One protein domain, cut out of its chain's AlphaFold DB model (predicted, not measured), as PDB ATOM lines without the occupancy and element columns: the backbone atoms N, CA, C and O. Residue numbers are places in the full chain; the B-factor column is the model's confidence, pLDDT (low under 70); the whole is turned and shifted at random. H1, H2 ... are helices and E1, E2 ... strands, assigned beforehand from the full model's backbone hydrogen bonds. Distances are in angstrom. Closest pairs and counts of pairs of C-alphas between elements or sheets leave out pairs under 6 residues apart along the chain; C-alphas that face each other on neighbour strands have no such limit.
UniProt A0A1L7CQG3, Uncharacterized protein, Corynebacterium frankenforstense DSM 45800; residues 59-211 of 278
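Overview. This is residues 59 to 211 of the 278 residues of an uncharacterized protein of Corynebacterium frankenforstense DSM 45800 (UniProt A0A1L7CQG3). A strongly twisted, seven-stranded sheet is covered on both faces: H1 packs on one, H2 and H3 on the other, making three layers, helices on both faces of a sheet. E7 and E6 lie in its middle, while E1 and E2 reach beyond the helices at one edge. The printed part has 153 residues, with named elements in the order E1 E2 E3 H1 E4 E5 E6 E7 H2 H3; the sheet runs E1 E2 E3 E7 E6 E5 E4, antiparallel throughout. The class is mixed, helices and strands, with under half of the residues in named elements. It is compact and rounded, with a radius of gyration of the C-alphas of 14.3 A and spans of 41 by 33 by 31 A.

Along the chain. From Ser 59, pass residues 59 to 78, with no named element, to E1, residues 79 to 82, beginning at C-alpha 79 (10.514, -86.856, -39.566). Then come E2, residues 91 to 93, E3, residues 98 to 104, 19.5 A, and H1, residues 110 to 121, 16.4 A. Next find E4, residues 134 to 137, E5, residues 140 to 144, E6, residues 150 to 156, 20.0 A, and E7, residues 173 to 179, 19.3 A. H2, residues 183 to 193, is 15.3 A long; H3, residues 201 to 210, 14.4 A, ends at C-alpha 210 (13.676, -69.469, -23.247).

Arrangement. Look first at two meanders, each strand the antiparallel neighbour of the one before: E1 E2 E3 and E4 E5 E6 E7. Across E1 and E2 find N 93 and O 81, 2.7 A; across E2 and E3, N 92 and O 99, 2.8 A. E3, of the first meander, and E7, of the second, are antiparallel neighbours, with N 177 and O 100 at 2.7 A. Within hydrogen-bond range too are N 153 and O 176, 2.7 A, between E6 and E7, N 141 and O 154, 2.8 A, between E5 and E6, and N 135 and O 142, 2.8 A, between E4 and E5. H1 is on the sheet, height 7.7 A, slantwise to the strands; its closest C-alphas to E6 are Met 118 and Gly 152, 5.9 A. On the opposite face H2, height 7.9 A, runs along the strands over E7 and E6, with C-alphas Trp 191 and Val 153 closest to E6 at 6.5 A. H3, on the same face as H2, is over E5, its closest C-alphas there Leu 206 and Val 144, 6.6 A. H2 and H3, a helical hairpin, only just touch, with 3 pairs of C-alphas within 8 A, the closest Ala 184 and Leu 207, 5.7 A. H1 and H3 have every O i to N i+4 pair within hydrogen-bond range, H2 5 of 7.

Size, cuts and confidence. The farthest C-alphas, Ala 73 and Asp 168, are 42.3 A apart. The printed part has no cut. The links H1 to E4 and E6 to E7 are long. The mean pLDDT of the printed part is 88.2; residues 125 to 127, 162 to 167 and 210 to 211 are under 70.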
ATOM      1  N   SER A  59      24.231 -87.099 -36.982       90.75
ATOM      2  CA  SER A  59      25.460 -87.658 -37.524       90.75
ATOM      3  C   SER A  59      26.483 -86.551 -37.711       90.75
ATOM      4  O   SER A  59      26.151 -85.367 -37.659       90.75
ATOM      5  N   ALA A  60      27.728 -86.929 -37.967       87.19
ATOM      6  CA  ALA A  60      28.753 -85.982 -38.365       87.19
ATOM      7  C   ALA A  60      29.688 -86.601 -39.399       87.19
ATOM      8  O   ALA A  60      30.034 -87.780 -39.320       87.19
ATOM      9  N   GLU A  61      30.121 -85.789 -40.363       83.12
ATOM     10  CA  GLU A  61      31.057 -86.230 -41.390       83.12
ATOM     11  C   GLU A  61      32.362 -86.747 -40.760       83.12
ATOM     12  O   GLU A  61      32.951 -86.107 -39.891       83.12
ATOM     13  N   GLY A  62      32.820 -87.917 -41.209       81.50
ATOM     14  CA  GLY A  62      34.051 -88.539 -40.713       81.50
ATOM     15  C   GLY A  62      33.882 -89.416 -39.469       81.50
ATOM     16  O   GLY A  62      34.874 -90.010 -39.042       81.50
ATOM     17  N   PHE A  63      32.658 -89.548 -38.948       84.62
ATOM     18  CA  PHE A  63      32.302 -90.389 -37.802       84.62
ATOM     19  C   PHE A  63      31.242 -91.431 -38.158       84.62
ATOM     20  O   PHE A  63      30.472 -91.251 -39.097       84.62
ATOM     21  N   ASP A  64      31.196 -92.524 -37.394       85.19
ATOM     22  CA  ASP A  64      30.209 -93.601 -37.532       85.19
ATOM     23  C   ASP A  64      28.942 -93.396 -36.683       85.19
ATOM     24  O   ASP A  64      28.183 -94.337 -36.449       85.19
ATOM     25  N   TRP A  65      28.698 -92.167 -36.221       87.31
ATOM     26  CA  TRP A  65      27.498 -91.830 -35.465       87.31
ATOM     27  C   TRP A  65      26.273 -91.727 -36.371       87.31
ATOM     28  O   TRP A  65      26.201 -90.864 -37.243       87.31
ATOM     29  N   GLU A  66      25.280 -92.564 -36.087       90.62
ATOM     30  CA  GLU A  66      23.926 -92.477 -36.630       90.62
ATOM     31  C   GLU A  66      22.955 -92.580 -35.450       90.62
ATOM     32  O   GLU A  66      22.609 -93.671 -34.995       90.62
ATOM     33  N   LEU A  67      22.579 -91.430 -34.886       93.62
ATOM     34  CA  LEU A  67      21.736 -91.355 -33.693       93.62
ATOM     35  C   LEU A  67      20.340 -90.845 -34.077       93.62
ATOM     36  O   LEU A  67      20.157 -89.630 -34.207       93.62
ATOM     37  N   PRO A  68      19.352 -91.735 -34.282       94.50
ATOM     38  CA  PRO A  68      17.999 -91.319 -34.626       94.50
ATOM     39  C   PRO A  68      17.363 -90.552 -33.465       94.50
ATOM     40  O   PRO A  68      17.468 -90.942 -32.299       94.50
ATOM     41  N   VAL A  69      16.682 -89.458 -33.785       95.19
ATOM     42  CA  VAL A  69      15.921 -88.665 -32.820       95.19
ATOM     43  C   VAL A  69      14.484 -89.161 -32.822       95.19
ATOM     44  O   VAL A  69      13.810 -89.114 -33.843       95.19
ATOM     45  N   GLU A  70      13.997 -89.635 -31.679       93.81
ATOM     46  CA  GLU A  70      12.621 -90.125 -31.549       93.81
ATOM     47  C   GLU A  70      11.633 -88.979 -31.283       93.81
ATOM     48  O   GLU A  70      11.892 -88.075 -30.481       93.81
ATOM     49  N   ASP A  71      10.457 -89.045 -31.902       88.50
ATOM     50  CA  ASP A  71       9.330 -88.183 -31.572       88.50
ATOM     51  C   ASP A  71       8.758 -88.591 -30.196       88.50
ATOM     52  O   ASP A  71       8.364 -89.743 -29.987       88.50
ATOM     53  N   PRO A  72       8.667 -87.663 -29.226       81.50
ATOM     54  CA  PRO A  72       8.194 -87.982 -27.882       81.50
ATOM     55  C   PRO A  72       6.706 -88.371 -27.808       81.50
ATOM     56  O   PRO A  72       6.284 -88.944 -26.802       81.50
ATOM     57  N   ALA A  73       5.896 -88.021 -28.808       83.88
ATOM     58  CA  ALA A  73       4.471 -88.323 -28.872       83.88
ATOM     59  C   ALA A  73       4.189 -89.708 -29.471       83.88
ATOM     60  O   ALA A  73       3.257 -90.376 -29.015       83.88
ATOM     61  N   THR A  74       4.963 -90.133 -30.472       86.31
ATOM     62  CA  THR A  74       4.752 -91.414 -31.172       86.31
ATOM     63  C   THR A  74       5.725 -92.507 -30.730       86.31
ATOM     64  O   THR A  74       5.354 -93.680 -30.743       86.31
ATOM     65  N   GLY A  75       6.931 -92.137 -30.290       85.62
ATOM     66  CA  GLY A  75       8.036 -93.063 -30.031       85.62
ATOM     67  C   GLY A  75       8.671 -93.637 -31.303       85.62
ATOM     68  O   GLY A  75       9.420 -94.602 -31.217       85.62
ATOM     69  N   GLU A  76       8.341 -93.090 -32.475       90.88
ATOM     70  CA  GLU A  76       8.970 -93.421 -33.758       90.88
ATOM     71  C   GLU A  76      10.059 -92.390 -34.088       90.88
ATOM     72  O   GLU A  76      10.114 -91.331 -33.461       90.88
ATOM     73  N   THR A  77      10.925 -92.669 -35.068       90.69
ATOM     74  CA  THR A  77      11.904 -91.681 -35.545       90.69
ATOM     75  C   THR A  77      11.179 -90.426 -36.032       90.69
ATOM     76  O   THR A  77      10.210 -90.501 -36.788       90.69
ATOM     77  N   MET A  78      11.640 -89.270 -35.570       93.31
ATOM     78  CA  MET A  78      11.127 -87.966 -35.958       93.31
ATOM     79  C   MET A  78      11.397 -87.735 -37.443       93.31
ATOM     80  O   MET A  78      12.483 -88.035 -37.932       93.31
ATOM     81  N   ILE A  79      10.410 -87.188 -38.146       93.00
ATOM     82  CA  ILE A  79      10.514 -86.856 -39.566       93.00
ATOM     83  C   ILE A  79      10.436 -85.339 -39.695       93.00
ATOM     84  O   ILE A  79       9.484 -84.725 -39.209       93.00
ATOM     85  N   CYS A  80      11.441 -84.753 -40.333       93.12
ATOM     86  CA  CYS A  80      11.540 -83.318 -40.561       93.12
ATOM     87  C   CYS A  80      12.073 -83.034 -41.964       93.12
ATOM     88  O   CYS A  80      12.692 -83.885 -42.593       93.12
ATOM     89  N   ALA A  81      11.878 -81.807 -42.428       92.12
ATOM     90  CA  ALA A  81      12.430 -81.339 -43.688       92.12
ATOM     91  C   ALA A  81      13.964 -81.299 -43.617       92.12
ATOM     92  O   ALA A  81      14.509 -80.593 -42.773       92.12
ATOM     93  N   ALA A  82      14.678 -82.019 -44.478       90.06
ATOM     94  CA  ALA A  82      16.135 -81.934 -44.526       90.06
ATOM     95  C   ALA A  82      16.595 -80.550 -45.031       90.06
ATOM     96  O   ALA A  82      16.143 -80.070 -46.072       90.06
ATOM     97  N   ASP A  83      17.518 -79.916 -44.308       88.38
ATOM     98  CA  ASP A  83      18.089 -78.617 -44.667       88.38
ATOM     99  C   ASP A  83      19.343 -78.810 -45.530       88.38
ATOM    100  O   ASP A  83      20.453 -79.052 -45.047       88.38
ATOM    101  N   MET A  84      19.144 -78.683 -46.842       81.12
ATOM    102  CA  MET A  84      20.184 -78.859 -47.861       81.12
ATOM    103  C   MET A  84      21.196 -77.704 -47.911       81.12
ATOM    104  O   MET A  84      22.206 -77.813 -48.608       81.12
ATOM    105  N   GLU A  85      20.933 -76.593 -47.220       81.00
ATOM    106  CA  GLU A  85      21.829 -75.435 -47.178       81.00
ATOM    107  C   GLU A  85      22.847 -75.529 -46.037       81.00
ATOM    108  O   GLU A  85      23.814 -74.758 -46.001       81.00
ATOM    109  N   SER A  86      22.671 -76.478 -45.110       82.00
ATOM    110  CA  SER A  86      23.608 -76.644 -44.008       82.00
ATOM    111  C   SER A  86      24.971 -77.158 -44.466       82.00
ATOM    112  O   SER A  86      25.110 -78.115 -45.228       82.00
ATOM    113  N   LEU A  87      26.011 -76.530 -43.918       77.38
ATOM    114  CA  LEU A  87      27.403 -76.902 -44.144       77.38
ATOM    115  C   LEU A  87      27.805 -78.190 -43.418       77.38
ATOM    116  O   LEU A  87      28.843 -78.756 -43.751       77.38
ATOM    117  N   SER A  88      27.036 -78.628 -42.419       82.06
ATOM    118  CA  SER A  88      27.339 -79.840 -41.654       82.06
ATOM    119  C   SER A  88      26.882 -81.123 -42.352       82.06
ATOM    120  O   SER A  88      27.363 -82.206 -42.025       82.06
ATOM    121  N   GLY A  89      25.942 -81.002 -43.297       78.56
ATOM    122  CA  GLY A  89      25.276 -82.133 -43.941       78.56
ATOM    123  C   GLY A  89      24.286 -82.888 -43.046       78.56
ATOM    124  O   GLY A  89      23.725 -83.879 -43.502       78.56
ATOM    125  N   ALA A  90      24.061 -82.442 -41.805       87.25
ATOM    126  CA  ALA A  90      23.165 -83.076 -40.837       87.25
ATOM    127  C   ALA A  90      22.260 -82.027 -40.175       87.25
ATOM    128  O   ALA A  90      22.323 -81.801 -38.962       87.25
ATOM    129  N   ALA A  91      21.433 -81.370 -40.991       92.50
ATOM    130  CA  ALA A  91      20.498 -80.356 -40.531       92.50
ATOM    131  C   ALA A  91      19.065 -80.623 -40.996       92.50
ATOM    132  O   ALA A  91      18.833 -81.110 -42.101       92.50
ATOM    133  N   TYR A  92      18.108 -80.286 -40.135       94.75
ATOM    134  CA  TYR A  92      16.693 -80.586 -40.310       94.75
ATOM    135  C   TYR A  92      15.827 -79.438 -39.784       94.75
ATOM    136  O   TYR A  92      16.031 -78.946 -38.673       94.75
ATOM    137  N   ASN A  93      14.812 -79.051 -40.549       93.75
ATOM    138  CA  ASN A  93      13.794 -78.071 -40.202       93.75
ATOM    139  C   ASN A  93      12.544 -78.786 -39.662       93.75
ATOM    140  O   ASN A  93      11.777 -79.413 -40.392       93.75
ATOM    141  N   CYS A  94      12.324 -78.678 -38.355       92.06
ATOM    142  CA  CYS A  94      11.298 -79.391 -37.594       92.06
ATOM    143  C   CYS A  94      10.161 -78.465 -37.135       92.06
ATOM    144  O   CYS A  94       9.792 -78.455 -35.963       92.06
ATOM    145  N   GLY A  95       9.613 -77.664 -38.056       85.75
ATOM    146  CA  GLY A  95       8.430 -76.830 -37.809       85.75
ATOM    147  C   GLY A  95       8.614 -75.803 -36.685       85.75
ATOM    148  O   GLY A  95       8.159 -76.012 -35.567       85.75
ATOM    149  N   GLY A  96       9.241 -74.665 -36.999       87.62
ATOM    150  CA  GLY A  96       9.493 -73.583 -36.031       87.62
ATOM    151  C   GLY A  96      10.800 -73.728 -35.248       87.62
ATOM    152  O   GLY A  96      11.143 -72.849 -34.458       87.62
ATOM    153  N   ALA A  97      11.546 -74.805 -35.490       92.88
ATOM    154  CA  ALA A  97      12.911 -74.973 -35.025       92.88
ATOM    155  C   ALA A  97      13.751 -75.753 -36.044       92.88
ATOM    156  O   ALA A  97      13.221 -76.565 -36.802       92.88
ATOM    157  N   ARG A  98      15.058 -75.510 -36.036       93.88
ATOM    158  CA  ARG A  98      16.069 -76.200 -36.833       93.88
ATOM    159  C   ARG A  98      17.003 -76.965 -35.905       93.88
ATOM    160  O   ARG A  98      17.391 -76.449 -34.860       93.88
ATOM    161  N   ILE A  99      17.353 -78.185 -36.288       95.50
ATOM    162  CA  ILE A  99      18.368 -79.019 -35.642       95.50
ATOM    163  C   ILE A  99      19.543 -79.104 -36.606       95.50
ATOM    164  O   ILE A  99      19.330 -79.376 -37.778       95.50
ATOM    165  N   ASP A 100      20.763 -78.891 -36.133       95.31
ATOM    166  CA  ASP A 100      21.981 -79.012 -36.934       95.31
ATOM    167  C   ASP A 100      23.082 -79.666 -36.090       95.31
ATOM    168  O   ASP A 100      23.236 -79.304 -34.925       95.31
ATOM    169  N   ALA A 101      23.823 -80.639 -36.617       94.75
ATOM    170  CA  ALA A 101      24.826 -81.379 -35.853       94.75
ATOM    171  C   ALA A 101      26.210 -81.369 -36.508       94.75
ATOM    172  O   ALA A 101      26.343 -81.529 -37.714       94.75
ATOM    173  N   LEU A 102      27.267 -81.236 -35.700       92.81
ATOM    174  CA  LEU A 102      28.655 -81.357 -36.154       92.81
ATOM    175  C   LEU A 102      29.530 -82.111 -35.156       92.81
ATOM    176  O   LEU A 102      29.259 -82.127 -33.954       92.81
ATOM    177  N   ALA A 103      30.629 -82.680 -35.649       92.06
ATOM    178  CA  ALA A 103      31.683 -83.231 -34.808       92.06
ATOM    179  C   ALA A 103      32.735 -82.177 -34.449       92.06
ATOM    180  O   ALA A 103      33.138 -81.353 -35.272       92.06
ATOM    181  N   ALA A 104      33.238 -82.256 -33.224       90.25
ATOM    182  CA  ALA A 104      34.392 -81.521 -32.746       90.25
ATOM    183  C   ALA A 104      35.504 -82.500 -32.339       90.25
ATOM    184  O   ALA A 104      35.317 -83.365 -31.484       90.25
ATOM    185  N   GLU A 105      36.687 -82.296 -32.915       87.94
ATOM    186  CA  GLU A 105      37.920 -83.038 -32.629       87.94
ATOM    187  C   GLU A 105      39.000 -82.109 -32.068       87.94
ATOM    188  O   GLU A 105      38.960 -80.888 -32.262       87.94
ATOM    189  N   GLY A 106      40.005 -82.679 -31.393       85.88
ATOM    190  CA  GLY A 106      41.219 -81.944 -31.010       85.88
ATOM    191  C   GLY A 106      40.976 -80.753 -30.073       85.88
ATOM    192  O   GLY A 106      41.804 -79.838 -29.973       85.88
ATOM    193  N   TYR A 107      39.826 -80.715 -29.396       89.56
ATOM    194  CA  TYR A 107      39.485 -79.661 -28.458       89.56
ATOM    195  C   TYR A 107      40.232 -79.762 -27.123       89.56
ATOM    196  O   TYR A 107      40.459 -80.816 -26.548       89.56
ATOM    197  N   ARG A 108      40.587 -78.612 -26.552       90.06
ATOM    198  CA  ARG A 108      41.229 -78.564 -25.221       90.06
ATOM    199  C   ARG A 108      40.248 -78.337 -24.078       90.06
ATOM    200  O   ARG A 108      40.622 -78.447 -22.919       90.06
ATOM    201  N   ASP A 109      39.044 -77.908 -24.423       94.06
ATOM    202  CA  ASP A 109      38.033 -77.373 -23.520       94.06
ATOM    203  C   ASP A 109      36.676 -77.695 -24.157       94.06
ATOM    204  O   ASP A 109      36.388 -77.224 -25.266       94.06
ATOM    205  N   ALA A 110      35.915 -78.580 -23.510       94.94
ATOM    206  CA  ALA A 110      34.651 -79.092 -24.030       94.94
ATOM    207  C   ALA A 110      33.606 -77.971 -24.104       94.94
ATOM    208  O   ALA A 110      33.050 -77.729 -25.172       94.94
ATOM    209  N   ASP A 111      33.436 -77.199 -23.029       96.50
ATOM    210  CA  ASP A 111      32.491 -76.080 -22.944       96.50
ATOM    211  C   ASP A 111      32.730 -75.059 -24.050       96.50
ATOM    212  O   ASP A 111      31.818 -74.655 -24.775       96.50
ATOM    213  N   ARG A 112      33.995 -74.668 -24.236       95.25
ATOM    214  CA  ARG A 112      34.372 -73.746 -25.310       95.25
ATOM    215  C   ARG A 112      34.037 -74.306 -26.685       95.25
ATOM    216  O   ARG A 112      33.739 -73.535 -27.595       95.25
ATOM    217  N   SER A 113      34.137 -75.616 -26.855       95.12
ATOM    218  CA  SER A 113      33.877 -76.274 -28.133       95.12
ATOM    219  C   SER A 113      32.384 -76.355 -28.419       95.12
ATOM    220  O   SER A 113      31.989 -76.029 -29.535       95.12
ATOM    221  N   VAL A 114      31.551 -76.609 -27.405       96.06
ATOM    222  CA  VAL A 114      30.087 -76.484 -27.510       96.06
ATOM    223  C   VAL A 114      29.690 -75.058 -27.894       96.06
ATOM    224  O   VAL A 114      28.989 -74.862 -28.881       96.06
ATOM    225  N   ARG A 115      30.216 -74.035 -27.206       94.94
ATOM    226  CA  ARG A 115      29.939 -72.619 -27.533       94.94
ATOM    227  C   ARG A 115      30.376 -72.242 -28.951       94.94
ATOM    228  O   ARG A 115      29.725 -71.443 -29.620       94.94
ATOM    229  N   ARG A 116      31.499 -72.795 -29.421       93.12
ATOM    230  CA  ARG A 116      31.974 -72.597 -30.800       93.12
ATOM    231  C   ARG A 116      31.065 -73.270 -31.817       93.12
ATOM    232  O   ARG A 116      30.812 -72.653 -32.843       93.12
ATOM    233  N   ALA A 117      30.587 -74.477 -31.534       93.06
ATOM    234  CA  ALA A 117      29.627 -75.168 -32.385       93.06
ATOM    235  C   ALA A 117      28.302 -74.395 -32.452       93.06
ATOM    236  O   ALA A 117      27.834 -74.117 -33.550       93.06
ATOM    237  N   MET A 118      27.783 -73.920 -31.312       93.75
ATOM    238  CA  MET A 118      26.623 -73.017 -31.273       93.75
ATOM    239  C   MET A 118      26.851 -71.785 -32.149       93.75
ATOM    240  O   MET A 118      26.013 -71.467 -32.977       93.75
ATOM    241  N   ARG A 119      28.016 -71.132 -32.047       92.19
ATOM    242  CA  ARG A 119      28.355 -69.986 -32.906       92.19
ATOM    243  C   ARG A 119      28.436 -70.336 -34.392       92.19
ATOM    244  O   ARG A 119      28.110 -69.493 -35.216       92.19
ATOM    245  N   ALA A 120      28.952 -71.514 -34.722       90.31
ATOM    246  CA  ALA A 120      29.170 -71.932 -36.099       90.31
ATOM    247  C   ALA A 120      27.872 -72.348 -36.799       90.31
ATOM    248  O   ALA A 120      27.738 -72.095 -37.992       90.31
ATOM    249  N   LEU A 121      26.950 -72.980 -36.065       90.38
ATOM    250  CA  LEU A 121      25.699 -73.517 -36.604       90.38
ATOM    251  C   LEU A 121      24.510 -72.562 -36.459       90.38
ATOM    252  O   LEU A 121      23.556 -72.675 -37.218       90.38
ATOM    253  N   SER A 122      24.563 -71.624 -35.511       88.50
ATOM    254  CA  SER A 122      23.500 -70.640 -35.294       88.50
ATOM    255  C   SER A 122      23.382 -69.663 -36.461       88.50
ATOM    256  O   SER A 122      24.364 -69.024 -36.848       88.50
ATOM    257  N   GLN A 123      22.153 -69.434 -36.918       83.38
ATOM    258  CA  GLN A 123      21.819 -68.383 -37.883       83.38
ATOM    259  C   GLN A 123      21.421 -67.057 -37.217       83.38
ATOM    260  O   GLN A 123      21.233 -66.048 -37.903       83.38
ATOM    261  N   ALA A 124      21.298 -67.034 -35.885       75.25
ATOM    262  CA  ALA A 124      20.943 -65.832 -35.134       75.25
ATOM    263  C   ALA A 124      21.920 -64.661 -35.373       75.25
ATOM    264  O   ALA A 124      23.138 -64.828 -35.480       75.25
ATOM    265  N   ALA A 125      21.366 -63.444 -35.428       62.47
ATOM    266  CA  ALA A 125      22.094 -62.219 -35.765       62.47
ATOM    267  C   ALA A 125      23.102 -61.778 -34.685       62.47
ATOM    268  O   ALA A 125      24.054 -61.055 -34.993       62.47
ATOM    269  N   VAL A 126      22.906 -62.207 -33.434       61.41
ATOM    270  CA  VAL A 126      23.814 -61.961 -32.309       61.41
ATOM    271  C   VAL A 126      24.312 -63.316 -31.809       61.41
ATOM    272  O   VAL A 126      23.557 -64.120 -31.285       61.41
ATOM    273  N   SER A 127      25.596 -63.603 -32.023       64.06
ATOM    274  CA  SER A 127      26.172 -64.943 -31.835       64.06
ATOM    275  C   SER A 127      27.208 -65.009 -30.709       64.06
ATOM    276  O   SER A 127      28.173 -65.793 -30.759       64.06
ATOM    277  N   ASP A 128      27.049 -64.168 -29.676       79.38
ATOM    278  CA  ASP A 128      27.956 -64.219 -28.535       79.38
ATOM    279  C   ASP A 128      27.545 -65.263 -27.498       79.38
ATOM    280  O   ASP A 128      26.919 -64.990 -26.483       79.38
ATOM    281  N   PHE A 129      27.976 -66.496 -27.746       86.69
ATOM    282  CA  PHE A 129      27.821 -67.599 -26.804       86.69
ATOM    283  C   PHE A 129      28.967 -67.682 -25.781       86.69
ATOM    284  O   PHE A 129      29.129 -68.718 -25.138       86.69
ATOM    285  N   ALA A 130      29.819 -66.652 -25.647       85.06
ATOM    286  CA  ALA A 130      31.022 -66.723 -24.812       85.06
ATOM    287  C   ALA A 130      30.729 -67.028 -23.338       85.06
ATOM    288  O   ALA A 130      31.511 -67.761 -22.731       85.06
ATOM    289  N   ASP A 131      29.609 -66.537 -22.807       85.75
ATOM    290  CA  ASP A 131      29.237 -66.659 -21.394       85.75
ATOM    291  C   ASP A 131      28.176 -67.744 -21.124       85.75
ATOM    292  O   ASP A 131      27.750 -67.922 -19.986       85.75
ATOM    293  N   VAL A 132      27.771 -68.513 -22.144       91.62
ATOM    294  CA  VAL A 132      26.755 -69.570 -21.990       91.62
ATOM    295  C   VAL A 132      27.313 -70.742 -21.187       91.62
ATOM    296  O   VAL A 132      28.208 -71.456 -21.637       91.62
ATOM    297  N   GLU A 133      26.786 -70.977 -19.993       93.62
ATOM    298  CA  GLU A 133      27.186 -72.119 -19.172       93.62
ATOM    299  C   GLU A 133      26.764 -73.449 -19.815       93.62
ATOM    300  O   GLU A 133      25.683 -73.558 -20.398       93.62
ATOM    301  N   VAL A 134      27.642 -74.455 -19.733       95.69
ATOM    302  CA  VAL A 134      27.357 -75.810 -20.210       95.69
ATOM    303  C   VAL A 134      27.144 -76.704 -18.998       95.69
ATOM    304  O   VAL A 134      28.040 -76.899 -18.179       95.69
ATOM    305  N   HIS A 135      25.940 -77.248 -18.875       95.94
ATOM    306  CA  HIS A 135      25.568 -78.140 -17.788       95.94
ATOM    307  C   HIS A 135      25.773 -79.589 -18.233       95.94
ATOM    308  O   HIS A 135      25.013 -80.109 -19.051       95.94
ATOM    309  N   TRP A 136      26.815 -80.229 -17.701       95.44
ATOM    310  CA  TRP A 136      27.166 -81.616 -18.006       95.44
ATOM    311  C   TRP A 136      26.498 -82.611 -17.051       95.44
ATOM    312  O   TRP A 136      26.514 -82.425 -15.835       95.44
ATOM    313  N   ASP A 137      25.987 -83.708 -17.610       94.19
ATOM    314  CA  ASP A 137      25.592 -84.934 -16.916       94.19
ATOM    315  C   ASP A 137      26.379 -86.117 -17.504       94.19
ATOM    316  O   ASP A 137      26.075 -86.659 -18.572       94.19
ATOM    317  N   GLY A 138      27.471 -86.480 -16.831       93.25
ATOM    318  CA  GLY A 138      28.395 -87.499 -17.318       93.25
ATOM    319  C   GLY A 138      29.053 -87.093 -18.639       93.25
ATOM    320  O   GLY A 138      29.937 -86.242 -18.651       93.25
ATOM    321  N   ARG A 139      28.652 -87.746 -19.737       94.44
ATOM    322  CA  ARG A 139      29.205 -87.534 -21.089       94.44
ATOM    323  C   ARG A 139      28.363 -86.603 -21.960       94.44
ATOM    324  O   ARG A 139      28.795 -86.272 -23.060       94.44
ATOM    325  N   VAL A 140      27.177 -86.217 -21.496       96.88
ATOM    326  CA  VAL A 140      26.230 -85.398 -22.260       96.88
ATOM    327  C   VAL A 140      26.140 -84.024 -21.613       96.88
ATOM    328  O   VAL A 140      26.101 -83.912 -20.390       96.88
ATOM    329  N   GLY A 141      26.151 -82.969 -22.416       96.88
ATOM    330  CA  GLY A 141      26.125 -81.584 -21.959       96.88
ATOM    331  C   GLY A 141      25.037 -80.793 -22.656       96.88
ATOM    332  O   GLY A 141      24.701 -81.072 -23.804       96.88
ATOM    333  N   VAL A 142      24.474 -79.804 -21.967       97.31
ATOM    334  CA  VAL A 142      23.492 -78.882 -22.544       97.31
ATOM    335  C   VAL A 142      23.871 -77.440 -22.232       97.31
ATOM    336  O   VAL A 142      24.223 -77.102 -21.104       97.31
ATOM    337  N   ALA A 143      23.797 -76.591 -23.245       95.81
ATOM    338  CA  ALA A 143      24.125 -75.179 -23.211       95.81
ATOM    339  C   ALA A 143      22.910 -74.394 -23.707       95.81
ATOM    340  O   ALA A 143      22.496 -74.555 -24.851       95.81
ATOM    341  N   VAL A 144      22.314 -73.566 -22.852       94.12
ATOM    342  CA  VAL A 144      21.094 -72.814 -23.185       94.12
ATOM    343  C   VAL A 144      21.447 -71.340 -23.278       94.12
ATOM    344  O   VAL A 144      21.870 -70.754 -22.281       94.12
ATOM    345  N   SER A 145      21.275 -70.734 -24.455       90.88
ATOM    346  CA  SER A 145      21.417 -69.285 -24.576       90.88
ATOM    347  C   SER A 145      20.271 -68.588 -23.827       90.88
ATOM    348  O   SER A 145      19.108 -68.944 -24.025       90.88
ATOM    349  N   PRO A 146      20.562 -67.617 -22.943       83.88
ATOM    350  CA  PRO A 146      19.523 -66.841 -22.275       83.88
ATOM    351  C   PRO A 146      18.978 -65.703 -23.150       83.88
ATOM    352  O   PRO A 146      17.915 -65.169 -22.843       83.88
ATOM    353  N   GLU A 147      19.709 -65.311 -24.198       83.44
ATOM    354  CA  GLU A 147      19.392 -64.150 -25.042       83.44
ATOM    355  C   GLU A 147      18.729 -64.542 -26.363       83.44
ATOM    356  O   GLU A 147      17.936 -63.779 -26.906       83.44
ATOM    357  N   GLU A 148      19.035 -65.739 -26.858       85.25
ATOM    358  CA  GLU A 148      18.612 -66.229 -28.167       85.25
ATOM    359  C   GLU A 148      17.949 -67.601 -28.010       85.25
ATOM    360  O   GLU A 148      18.339 -68.369 -27.124       85.25
ATOM    361  N   PRO A 149      16.992 -67.973 -28.875       88.88
ATOM    362  CA  PRO A 149      16.351 -69.283 -28.842       88.88
ATOM    363  C   PRO A 149      17.270 -70.359 -29.449       88.88
ATOM    364  O   PRO A 149      16.877 -71.069 -30.368       88.88
ATOM    365  N   VAL A 150      18.510 -70.458 -28.958       92.94
ATOM    366  CA  VAL A 150      19.565 -71.362 -29.435       92.94
ATOM    367  C   VAL A 150      20.054 -72.217 -28.272       92.94
ATOM    368  O   VAL A 150      20.487 -71.708 -27.232       92.94
ATOM    369  N   ILE A 151      20.000 -73.534 -28.447       95.25
ATOM    370  CA  ILE A 151      20.361 -74.516 -27.428       95.25
ATOM    371  C   ILE A 151      21.346 -75.515 -28.035       95.25
ATOM    372  O   ILE A 151      21.039 -76.188 -29.011       95.25
ATOM    373  N   GLY A 152      22.535 -75.622 -27.451       96.25
ATOM    374  CA  GLY A 152      23.516 -76.645 -27.792       96.25
ATOM    375  C   GLY A 152      23.334 -77.878 -26.914       96.25
ATOM    376  O   GLY A 152      23.198 -77.761 -25.698       96.25
ATOM    377  N   VAL A 153      23.374 -79.061 -27.509       97.62
ATOM    378  CA  VAL A 153      23.414 -80.346 -26.815       97.62
ATOM    379  C   VAL A 153      24.600 -81.131 -27.345       97.62
ATOM    380  O   VAL A 153      24.780 -81.245 -28.551       97.62
ATOM    381  N   ALA A 154      25.436 -81.650 -26.459       97.25
ATOM    382  CA  ALA A 154      26.681 -82.298 -26.828       97.25
ATOM    383  C   ALA A 154      26.813 -83.671 -26.184       97.25
ATOM    384  O   ALA A 154      26.326 -83.883 -25.078       97.25
ATOM    385  N   MET A 155      27.522 -84.572 -26.852       96.19
ATOM    386  CA  MET A 155      27.928 -85.874 -26.335       96.19
ATOM    387  C   MET A 155      29.408 -86.087 -26.615       96.19
ATOM    388  O   MET A 155      29.850 -85.910 -27.745       96.19
ATOM    389  N   ILE A 156      30.153 -86.517 -25.601       94.50
ATOM    390  CA  ILE A 156      31.526 -87.003 -25.748       94.50
ATOM    391  C   ILE A 156      31.481 -88.527 -25.849       94.50
ATOM    392  O   ILE A 156      31.001 -89.191 -24.923       94.50
ATOM    393  N   ASP A 157      31.982 -89.081 -26.950       89.75
ATOM    394  CA  ASP A 157      31.974 -90.522 -27.183       89.75
ATOM    395  C   ASP A 157      33.400 -91.078 -27.344       89.75
ATOM    396  O   ASP A 157      33.991 -90.958 -28.416       89.75
ATOM    397  N   PRO A 158      33.961 -91.712 -26.294       83.12
ATOM    398  CA  PRO A 158      35.304 -92.287 -26.339       83.12
ATOM    399  C   PRO A 158      35.411 -93.515 -27.255       83.12
ATOM    400  O   PRO A 158      36.517 -93.934 -27.591       83.12
ATOM    401  N   ASP A 159      34.280 -94.125 -27.628       82.19
ATOM    402  CA  ASP A 159      34.243 -95.344 -28.437       82.19
ATOM    403  C   ASP A 159      33.982 -95.059 -29.926       82.19
ATOM    404  O   ASP A 159      33.990 -95.994 -30.739       82.19
ATOM    405  N   ALA A 160      33.770 -93.790 -30.290       81.12
ATOM    406  CA  ALA A 160      33.468 -93.382 -31.654       81.12
ATOM    407  C   ALA A 160      34.591 -93.788 -32.614       81.12
ATOM    408  O   ALA A 160      35.776 -93.539 -32.365       81.12
ATOM    409  N   ARG A 161      34.227 -94.400 -33.746       72.75
ATOM    410  CA  ARG A 161      35.197 -94.743 -34.787       72.75
ATOM    411  C   ARG A 161      35.131 -93.692 -35.873       72.75
ATOM    412  O   ARG A 161      34.244 -93.685 -36.719       72.75
ATOM    413  N   GLY A 162      36.122 -92.822 -35.878       64.81
ATOM    414  CA  GLY A 162      36.143 -91.700 -36.798       64.81
ATOM    415  C   GLY A 162      37.069 -90.619 -36.292       64.81
ATOM    416  O   GLY A 162      37.473 -90.638 -35.131       64.81
ATOM    417  N   GLY A 163      37.436 -89.710 -37.186       61.34
ATOM    418  CA  GLY A 163      38.386 -88.652 -36.875       61.34
ATOM    419  C   GLY A 163      39.836 -89.120 -36.823       61.34
ATOM    420  O   GLY A 163      40.178 -90.230 -36.416       61.34
ATOM    421  N   GLY A 164      40.738 -88.262 -37.288       55.44
ATOM    422  CA  GLY A 164      42.177 -88.544 -37.355       55.44
ATOM    423  C   GLY A 164      42.889 -88.426 -36.006       55.44
ATOM    424  O   GLY A 164      44.101 -88.207 -35.995       55.44
ATOM    425  N   ALA A 165      42.144 -88.505 -34.904       59.75
ATOM    426  CA  ALA A 165      42.610 -88.224 -33.559       59.75
ATOM    427  C   ALA A 165      43.667 -89.255 -33.131       59.75
ATOM    428  O   ALA A 165      43.442 -90.468 -33.129       59.75
ATOM    429  N   GLY A 166      44.871 -88.774 -32.822       61.56
ATOM    430  CA  GLY A 166      45.929 -89.600 -32.251       61.56
ATOM    431  C   GLY A 166      45.560 -90.067 -30.841       61.56
ATOM    432  O   GLY A 166      44.663 -89.528 -30.211       61.56
ATOM    433  N   ALA A 167      46.293 -91.038 -30.291       67.06
ATOM    434  CA  ALA A 167      46.013 -91.589 -28.955       67.06
ATOM    435  C   ALA A 167      46.069 -90.563 -27.794       67.06
ATOM    436  O   ALA A 167      45.642 -90.885 -26.691       67.06
ATOM    437  N   ASP A 168      46.621 -89.369 -28.038       77.19
ATOM    438  CA  ASP A 168      46.718 -88.265 -27.074       77.19
ATOM    439  C   ASP A 168      45.687 -87.145 -27.328       77.19
ATOM    440  O   ASP A 168      45.671 -86.147 -26.601       77.19
ATOM    441  N   ASP A 169      44.860 -87.269 -28.369       80.06
ATOM    442  CA  ASP A 169      43.796 -86.312 -28.655       80.06
ATOM    443  C   ASP A 169      42.586 -86.565 -27.737       80.06
ATOM    444  O   ASP A 169      42.371 -87.689 -27.278       80.06
ATOM    445  N   PRO A 170      41.810 -85.518 -27.412       84.12
ATOM    446  CA  PRO A 170      40.557 -85.680 -26.681       84.12
ATOM    447  C   PRO A 170      39.607 -86.614 -27.432       84.12
ATOM    448  O   PRO A 170      39.586 -86.626 -28.667       84.12
ATOM    449  N   ASP A 171      38.771 -87.316 -26.669       90.31
ATOM    450  CA  ASP A 171      37.659 -88.084 -27.220       90.31
ATOM    451  C   ASP A 171      36.803 -87.185 -28.131       90.31
ATOM    452  O   ASP A 171      36.596 -86.006 -27.819       90.31
ATOM    453  N   PRO A 172      36.316 -87.694 -29.267       91.25
ATOM    454  CA  PRO A 172      35.519 -86.903 -30.186       91.25
ATOM    455  C   PRO A 172      34.161 -86.546 -29.571       91.25
ATOM    456  O   PRO A 172      33.582 -87.287 -28.769       91.25
ATOM    457  N   MET A 173      33.649 -85.381 -29.959       93.94
ATOM    458  CA  MET A 173      32.398 -84.841 -29.437       93.94
ATOM    459  C   MET A 173      31.425 -84.545 -30.572       93.94
ATOM    460  O   MET A 173      31.768 -83.817 -31.498       93.94
ATOM    461  N   LEU A 174      30.200 -85.050 -30.474       95.00
ATOM    462  CA  LEU A 174      29.088 -84.640 -31.327       95.00
ATOM    463  C   LEU A 174      28.363 -83.479 -30.650       95.00
ATOM    464  O   LEU A 174      28.038 -83.567 -29.466       95.00
ATOM    465  N   VAL A 175      28.097 -82.402 -31.381       95.94
ATOM    466  CA  VAL A 175      27.308 -81.269 -30.891       95.94
ATOM    467  C   VAL A 175      26.143 -81.031 -31.835       95.94
ATOM    468  O   VAL A 175      26.355 -80.704 -32.997       95.94
ATOM    469  N   ALA A 176      24.926 -81.163 -31.314       96.94
ATOM    470  CA  ALA A 176      23.690 -80.765 -31.967       96.94
ATOM    471  C   ALA A 176      23.260 -79.384 -31.455       96.94
ATOM    472  O   ALA A 176      23.218 -79.135 -30.252       96.94
ATOM    473  N   VAL A 177      22.931 -78.476 -32.357       96.00
ATOM    474  CA  VAL A 177      22.422 -77.140 -32.073       96.00
ATOM    475  C   VAL A 177      20.973 -77.101 -32.523       96.00
ATOM    476  O   VAL A 177      20.658 -77.412 -33.667       96.00
ATOM    477  N   VAL A 178      20.093 -76.748 -31.594       95.62
ATOM    478  CA  VAL A 178      18.665 -76.578 -31.831       95.62
ATOM    479  C   VAL A 178      18.353 -75.094 -31.723       95.62
ATOM    480  O   VAL A 178      18.570 -74.502 -30.666       95.62
ATOM    481  N   GLU A 179      17.848 -74.492 -32.792       93.25
ATOM    482  CA  GLU A 179      17.496 -73.071 -32.825       93.25
ATOM    483  C   GLU A 179      16.058 -72.827 -33.290       93.25
ATOM    484  O   GLU A 179      15.518 -73.607 -34.067       93.25
ATOM    485  N   GLY A 180      15.432 -71.748 -32.816       91.25
ATOM    486  CA  GLY A 180      14.085 -71.319 -33.213       91.25
ATOM    487  C   GLY A 180      13.058 -71.330 -32.077       91.25
ATOM    488  O   GLY A 180      13.318 -71.806 -30.973       91.25
ATOM    489  N   ASP A 181      11.868 -70.797 -32.346       88.69
ATOM    490  CA  ASP A 181      10.825 -70.555 -31.336       88.69
ATOM    491  C   ASP A 181      10.380 -71.830 -30.597       88.69
ATOM    492  O   ASP A 181      10.033 -71.787 -29.414       88.69
ATOM    493  N   ASP A 182      10.425 -72.983 -31.272       89.81
ATOM    494  CA  ASP A 182      10.076 -74.282 -30.692       89.81
ATOM    495  C   ASP A 182      11.303 -75.114 -30.261       89.81
ATOM    496  O   ASP A 182      11.159 -76.279 -29.875       89.81
ATOM    497  N   ALA A 183      12.506 -74.522 -30.221       91.62
ATOM    498  CA  ALA A 183      13.749 -75.224 -29.884       91.62
ATOM    499  C   ALA A 183      13.672 -75.944 -28.528       91.62
ATOM    500  O   ALA A 183      14.058 -77.106 -28.403       91.62
ATOM    501  N   ALA A 184      13.068 -75.308 -27.519       91.06
ATOM    502  CA  ALA A 184      12.905 -75.900 -26.191       91.06
ATOM    503  C   ALA A 184      12.106 -77.222 -26.195       91.06
ATOM    504  O   ALA A 184      12.311 -78.056 -25.311       91.06
ATOM    505  N   ARG A 185      11.214 -77.444 -27.175       90.19
ATOM    506  CA  ARG A 185      10.458 -78.704 -27.303       90.19
ATOM    507  C   ARG A 185      11.309 -79.833 -27.879       90.19
ATOM    508  O   ARG A 185      11.128 -80.980 -27.473       90.19
ATOM    509  N   LEU A 186      12.227 -79.509 -28.788       92.62
ATOM    510  CA  LEU A 186      13.074 -80.478 -29.492       92.62
ATOM    511  C   LEU A 186      14.345 -80.848 -28.718       92.62
ATOM    512  O   LEU A 186      14.940 -81.894 -28.962       92.62
ATOM    513  N   VAL A 187      14.736 -80.061 -27.715       94.25
ATOM    514  CA  VAL A 187      15.923 -80.370 -26.899       94.25
ATOM    515  C   VAL A 187      15.787 -81.678 -26.127       94.25
ATOM    516  O   VAL A 187      16.760 -82.413 -26.008       94.25
ATOM    517  N   ALA A 188      14.603 -82.004 -25.606       94.00
ATOM    518  CA  ALA A 188      14.404 -83.249 -24.863       94.00
ATOM    519  C   ALA A 188      14.618 -84.522 -25.708       94.00
ATOM    520  O   ALA A 188      15.329 -85.412 -25.234       94.00
ATOM    521  N   PRO A 189      14.036 -84.664 -26.915       94.88
ATOM    522  CA  PRO A 189      14.330 -85.814 -27.764       94.88
ATOM    523  C   PRO A 189      15.789 -85.843 -28.244       94.88
ATOM    524  O   PRO A 189      16.406 -86.902 -28.169       94.88
ATOM    525  N   VAL A 190      16.391 -84.699 -28.602       96.12
ATOM    526  CA  VAL A 190      17.825 -84.618 -28.965       96.12
ATOM    527  C   VAL A 190      18.731 -85.056 -27.805       96.12
ATOM    528  O   VAL A 190      19.635 -85.865 -27.985       96.12
ATOM    529  N   TRP A 191      18.453 -84.589 -26.585       96.06
ATOM    530  CA  TRP A 191      19.169 -84.987 -25.368       96.06
ATOM    531  C   TRP A 191      19.134 -86.500 -25.140       96.06
ATOM    532  O   TRP A 191      20.156 -87.097 -24.808       96.06
ATOM    533  N   ARG A 192      17.973 -87.137 -25.347       95.00
ATOM    534  CA  ARG A 192      17.841 -88.595 -25.211       95.00
ATOM    535  C   ARG A 192      18.558 -89.357 -26.319       95.00
ATOM    536  O   ARG A 192      19.173 -90.374 -26.014       95.00
ATOM    537  N   ALA A 193      18.507 -88.871 -27.560       94.81
ATOM    538  CA  ALA A 193      19.220 -89.480 -28.686       94.81
ATOM    539  C   ALA A 193      20.736 -89.534 -28.428       94.81
ATOM    540  O   ALA A 193      21.394 -90.523 -28.736       94.81
ATOM    541  N   LEU A 194      21.270 -88.512 -27.754       94.31
ATOM    542  CA  LEU A 194      22.661 -88.435 -27.299       94.31
ATOM    543  C   LEU A 194      22.955 -89.262 -26.026       94.31
ATOM    544  O   LEU A 194      24.040 -89.172 -25.454       94.31
ATOM    545  N   GLY A 195      22.002 -90.071 -25.555       92.69
ATOM    546  CA  GLY A 195      22.151 -90.934 -24.381       92.69
ATOM    547  C   GLY A 195      21.947 -90.229 -23.038       92.69
ATOM    548  O   GLY A 195      22.258 -90.801 -21.990       92.69
ATOM    549  N   GLY A 196      21.432 -89.000 -23.044       91.31
ATOM    550  CA  GLY A 196      21.118 -88.251 -21.839       91.31
ATOM    551  C   GLY A 196      19.907 -88.824 -21.093       91.31
ATOM    552  O   GLY A 196      18.918 -89.250 -21.692       91.31
ATOM    553  N   GLY A 197      19.971 -88.808 -19.759       91.56
ATOM    554  CA  GLY A 197      18.864 -89.195 -18.885       91.56
ATOM    555  C   GLY A 197      17.872 -88.050 -18.676       91.56
ATOM    556  O   GLY A 197      17.249 -87.548 -19.611       91.56
ATOM    557  N   GLU A 198      17.730 -87.598 -17.433       91.31
ATOM    558  CA  GLU A 198      16.998 -86.364 -17.149       91.31
ATOM    559  C   GLU A 198      17.883 -85.139 -17.409       91.31
ATOM    560  O   GLU A 198      18.995 -85.063 -16.902       91.31
ATOM    561  N   ILE A 199      17.369 -84.143 -18.139       92.06
ATOM    562  CA  ILE A 199      18.073 -82.863 -18.336       92.06
ATOM    563  C   ILE A 199      18.373 -82.232 -16.962       92.06
ATOM    564  O   ILE A 199      17.426 -82.128 -16.168       92.06
ATOM    565  N   PRO A 200      19.605 -81.757 -16.690       92.56
ATOM    566  CA  PRO A 200      19.964 -81.079 -15.444       92.56
ATOM    567  C   PRO A 200      18.958 -79.995 -15.037       92.56
ATOM    568  O   PRO A 200      18.404 -79.286 -15.883       92.56
ATOM    569  N   ALA A 201      18.683 -79.872 -13.737       90.44
ATOM    570  CA  ALA A 201      17.627 -78.994 -13.231       90.44
ATOM    571  C   ALA A 201      17.880 -77.516 -13.574       90.44
ATOM    572  O   ALA A 201      16.938 -76.776 -13.862       90.44
ATOM    573  N   GLU A 202      19.149 -77.118 -13.585       89.12
ATOM    574  CA  GLU A 202      19.640 -75.792 -13.946       89.12
ATOM    575  C   GLU A 202      19.296 -75.470 -15.405       89.12
ATOM    576  O   GLU A 202      18.610 -74.486 -15.681       89.12
ATOM    577  N   ALA A 203      19.652 -76.362 -16.333       89.50
ATOM    578  CA  ALA A 203      19.319 -76.217 -17.748       89.50
ATOM    579  C   ALA A 203      17.803 -76.242 -17.989       89.50
ATOM    580  O   ALA A 203      17.269 -75.454 -18.767       89.50
ATOM    581  N   ARG A 204      17.074 -77.102 -17.273       90.19
ATOM    582  CA  ARG A 204      15.609 -77.192 -17.362       90.19
ATOM    583  C   ARG A 204      14.920 -75.892 -16.946       90.19
ATOM    584  O   ARG A 204      13.916 -75.514 -17.550       90.19
ATOM    585  N   ALA A 205      15.453 -75.201 -15.938       88.06
ATOM    586  CA  ALA A 205      14.960 -73.889 -15.538       88.06
ATOM    587  C   ALA A 205      15.147 -72.861 -16.668       88.06
ATOM    588  O   ALA A 205      14.193 -72.151 -16.988       88.06
ATOM    589  N   LEU A 206      16.310 -72.853 -17.327       87.25
ATOM    590  CA  LEU A 206      16.601 -71.962 -18.458       87.25
ATOM    591  C   LEU A 206      15.713 -72.246 -19.679       87.25
ATOM    592  O   LEU A 206      15.160 -71.320 -20.273       87.25
ATOM    593  N   LEU A 207      15.483 -73.521 -20.010       86.56
ATOM    594  CA  LEU A 207      14.578 -73.920 -21.097       86.56
ATOM    595  C   LEU A 207      13.142 -73.425 -20.865       86.56
ATOM    596  O   LEU A 207      12.459 -73.006 -21.799       86.56
ATOM    597  N   SER A 208      12.686 -73.425 -19.607       83.31
ATOM    598  CA  SER A 208      11.347 -72.940 -19.247       83.31
ATOM    599  C   SER A 208      11.177 -71.421 -19.398       83.31
ATOM    600  O   SER A 208      10.050 -70.932 -19.513       83.31
ATOM    601  N   THR A 209      12.286 -70.675 -19.392       76.31
ATOM    602  CA  THR A 209      12.311 -69.231 -19.644       76.31
ATOM    603  C   THR A 209      12.545 -68.897 -21.115       76.31
ATOM    604  O   THR A 209      11.912 -67.966 -21.598       76.31
ATOM    605  N   ALA A 210      13.357 -69.683 -21.831       68.06
ATOM    606  CA  ALA A 210      13.676 -69.469 -23.247       68.06
ATOM    607  C   ALA A 210      12.452 -69.610 -24.174       68.06
ATOM    608  O   ALA A 210      12.335 -68.897 -25.159       68.06
ATOM    609  N   GLY A 211      11.491 -70.477 -23.830       54.00
ATOM    610  CA  GLY A 211      10.254 -70.669 -24.603       54.00
ATOM    611  C   GLY A 211       9.141 -69.642 -24.342       54.00
ATOM    612  O   GLY A 211       7.999 -69.868 -24.747       54.00
TER     613      GLY A 211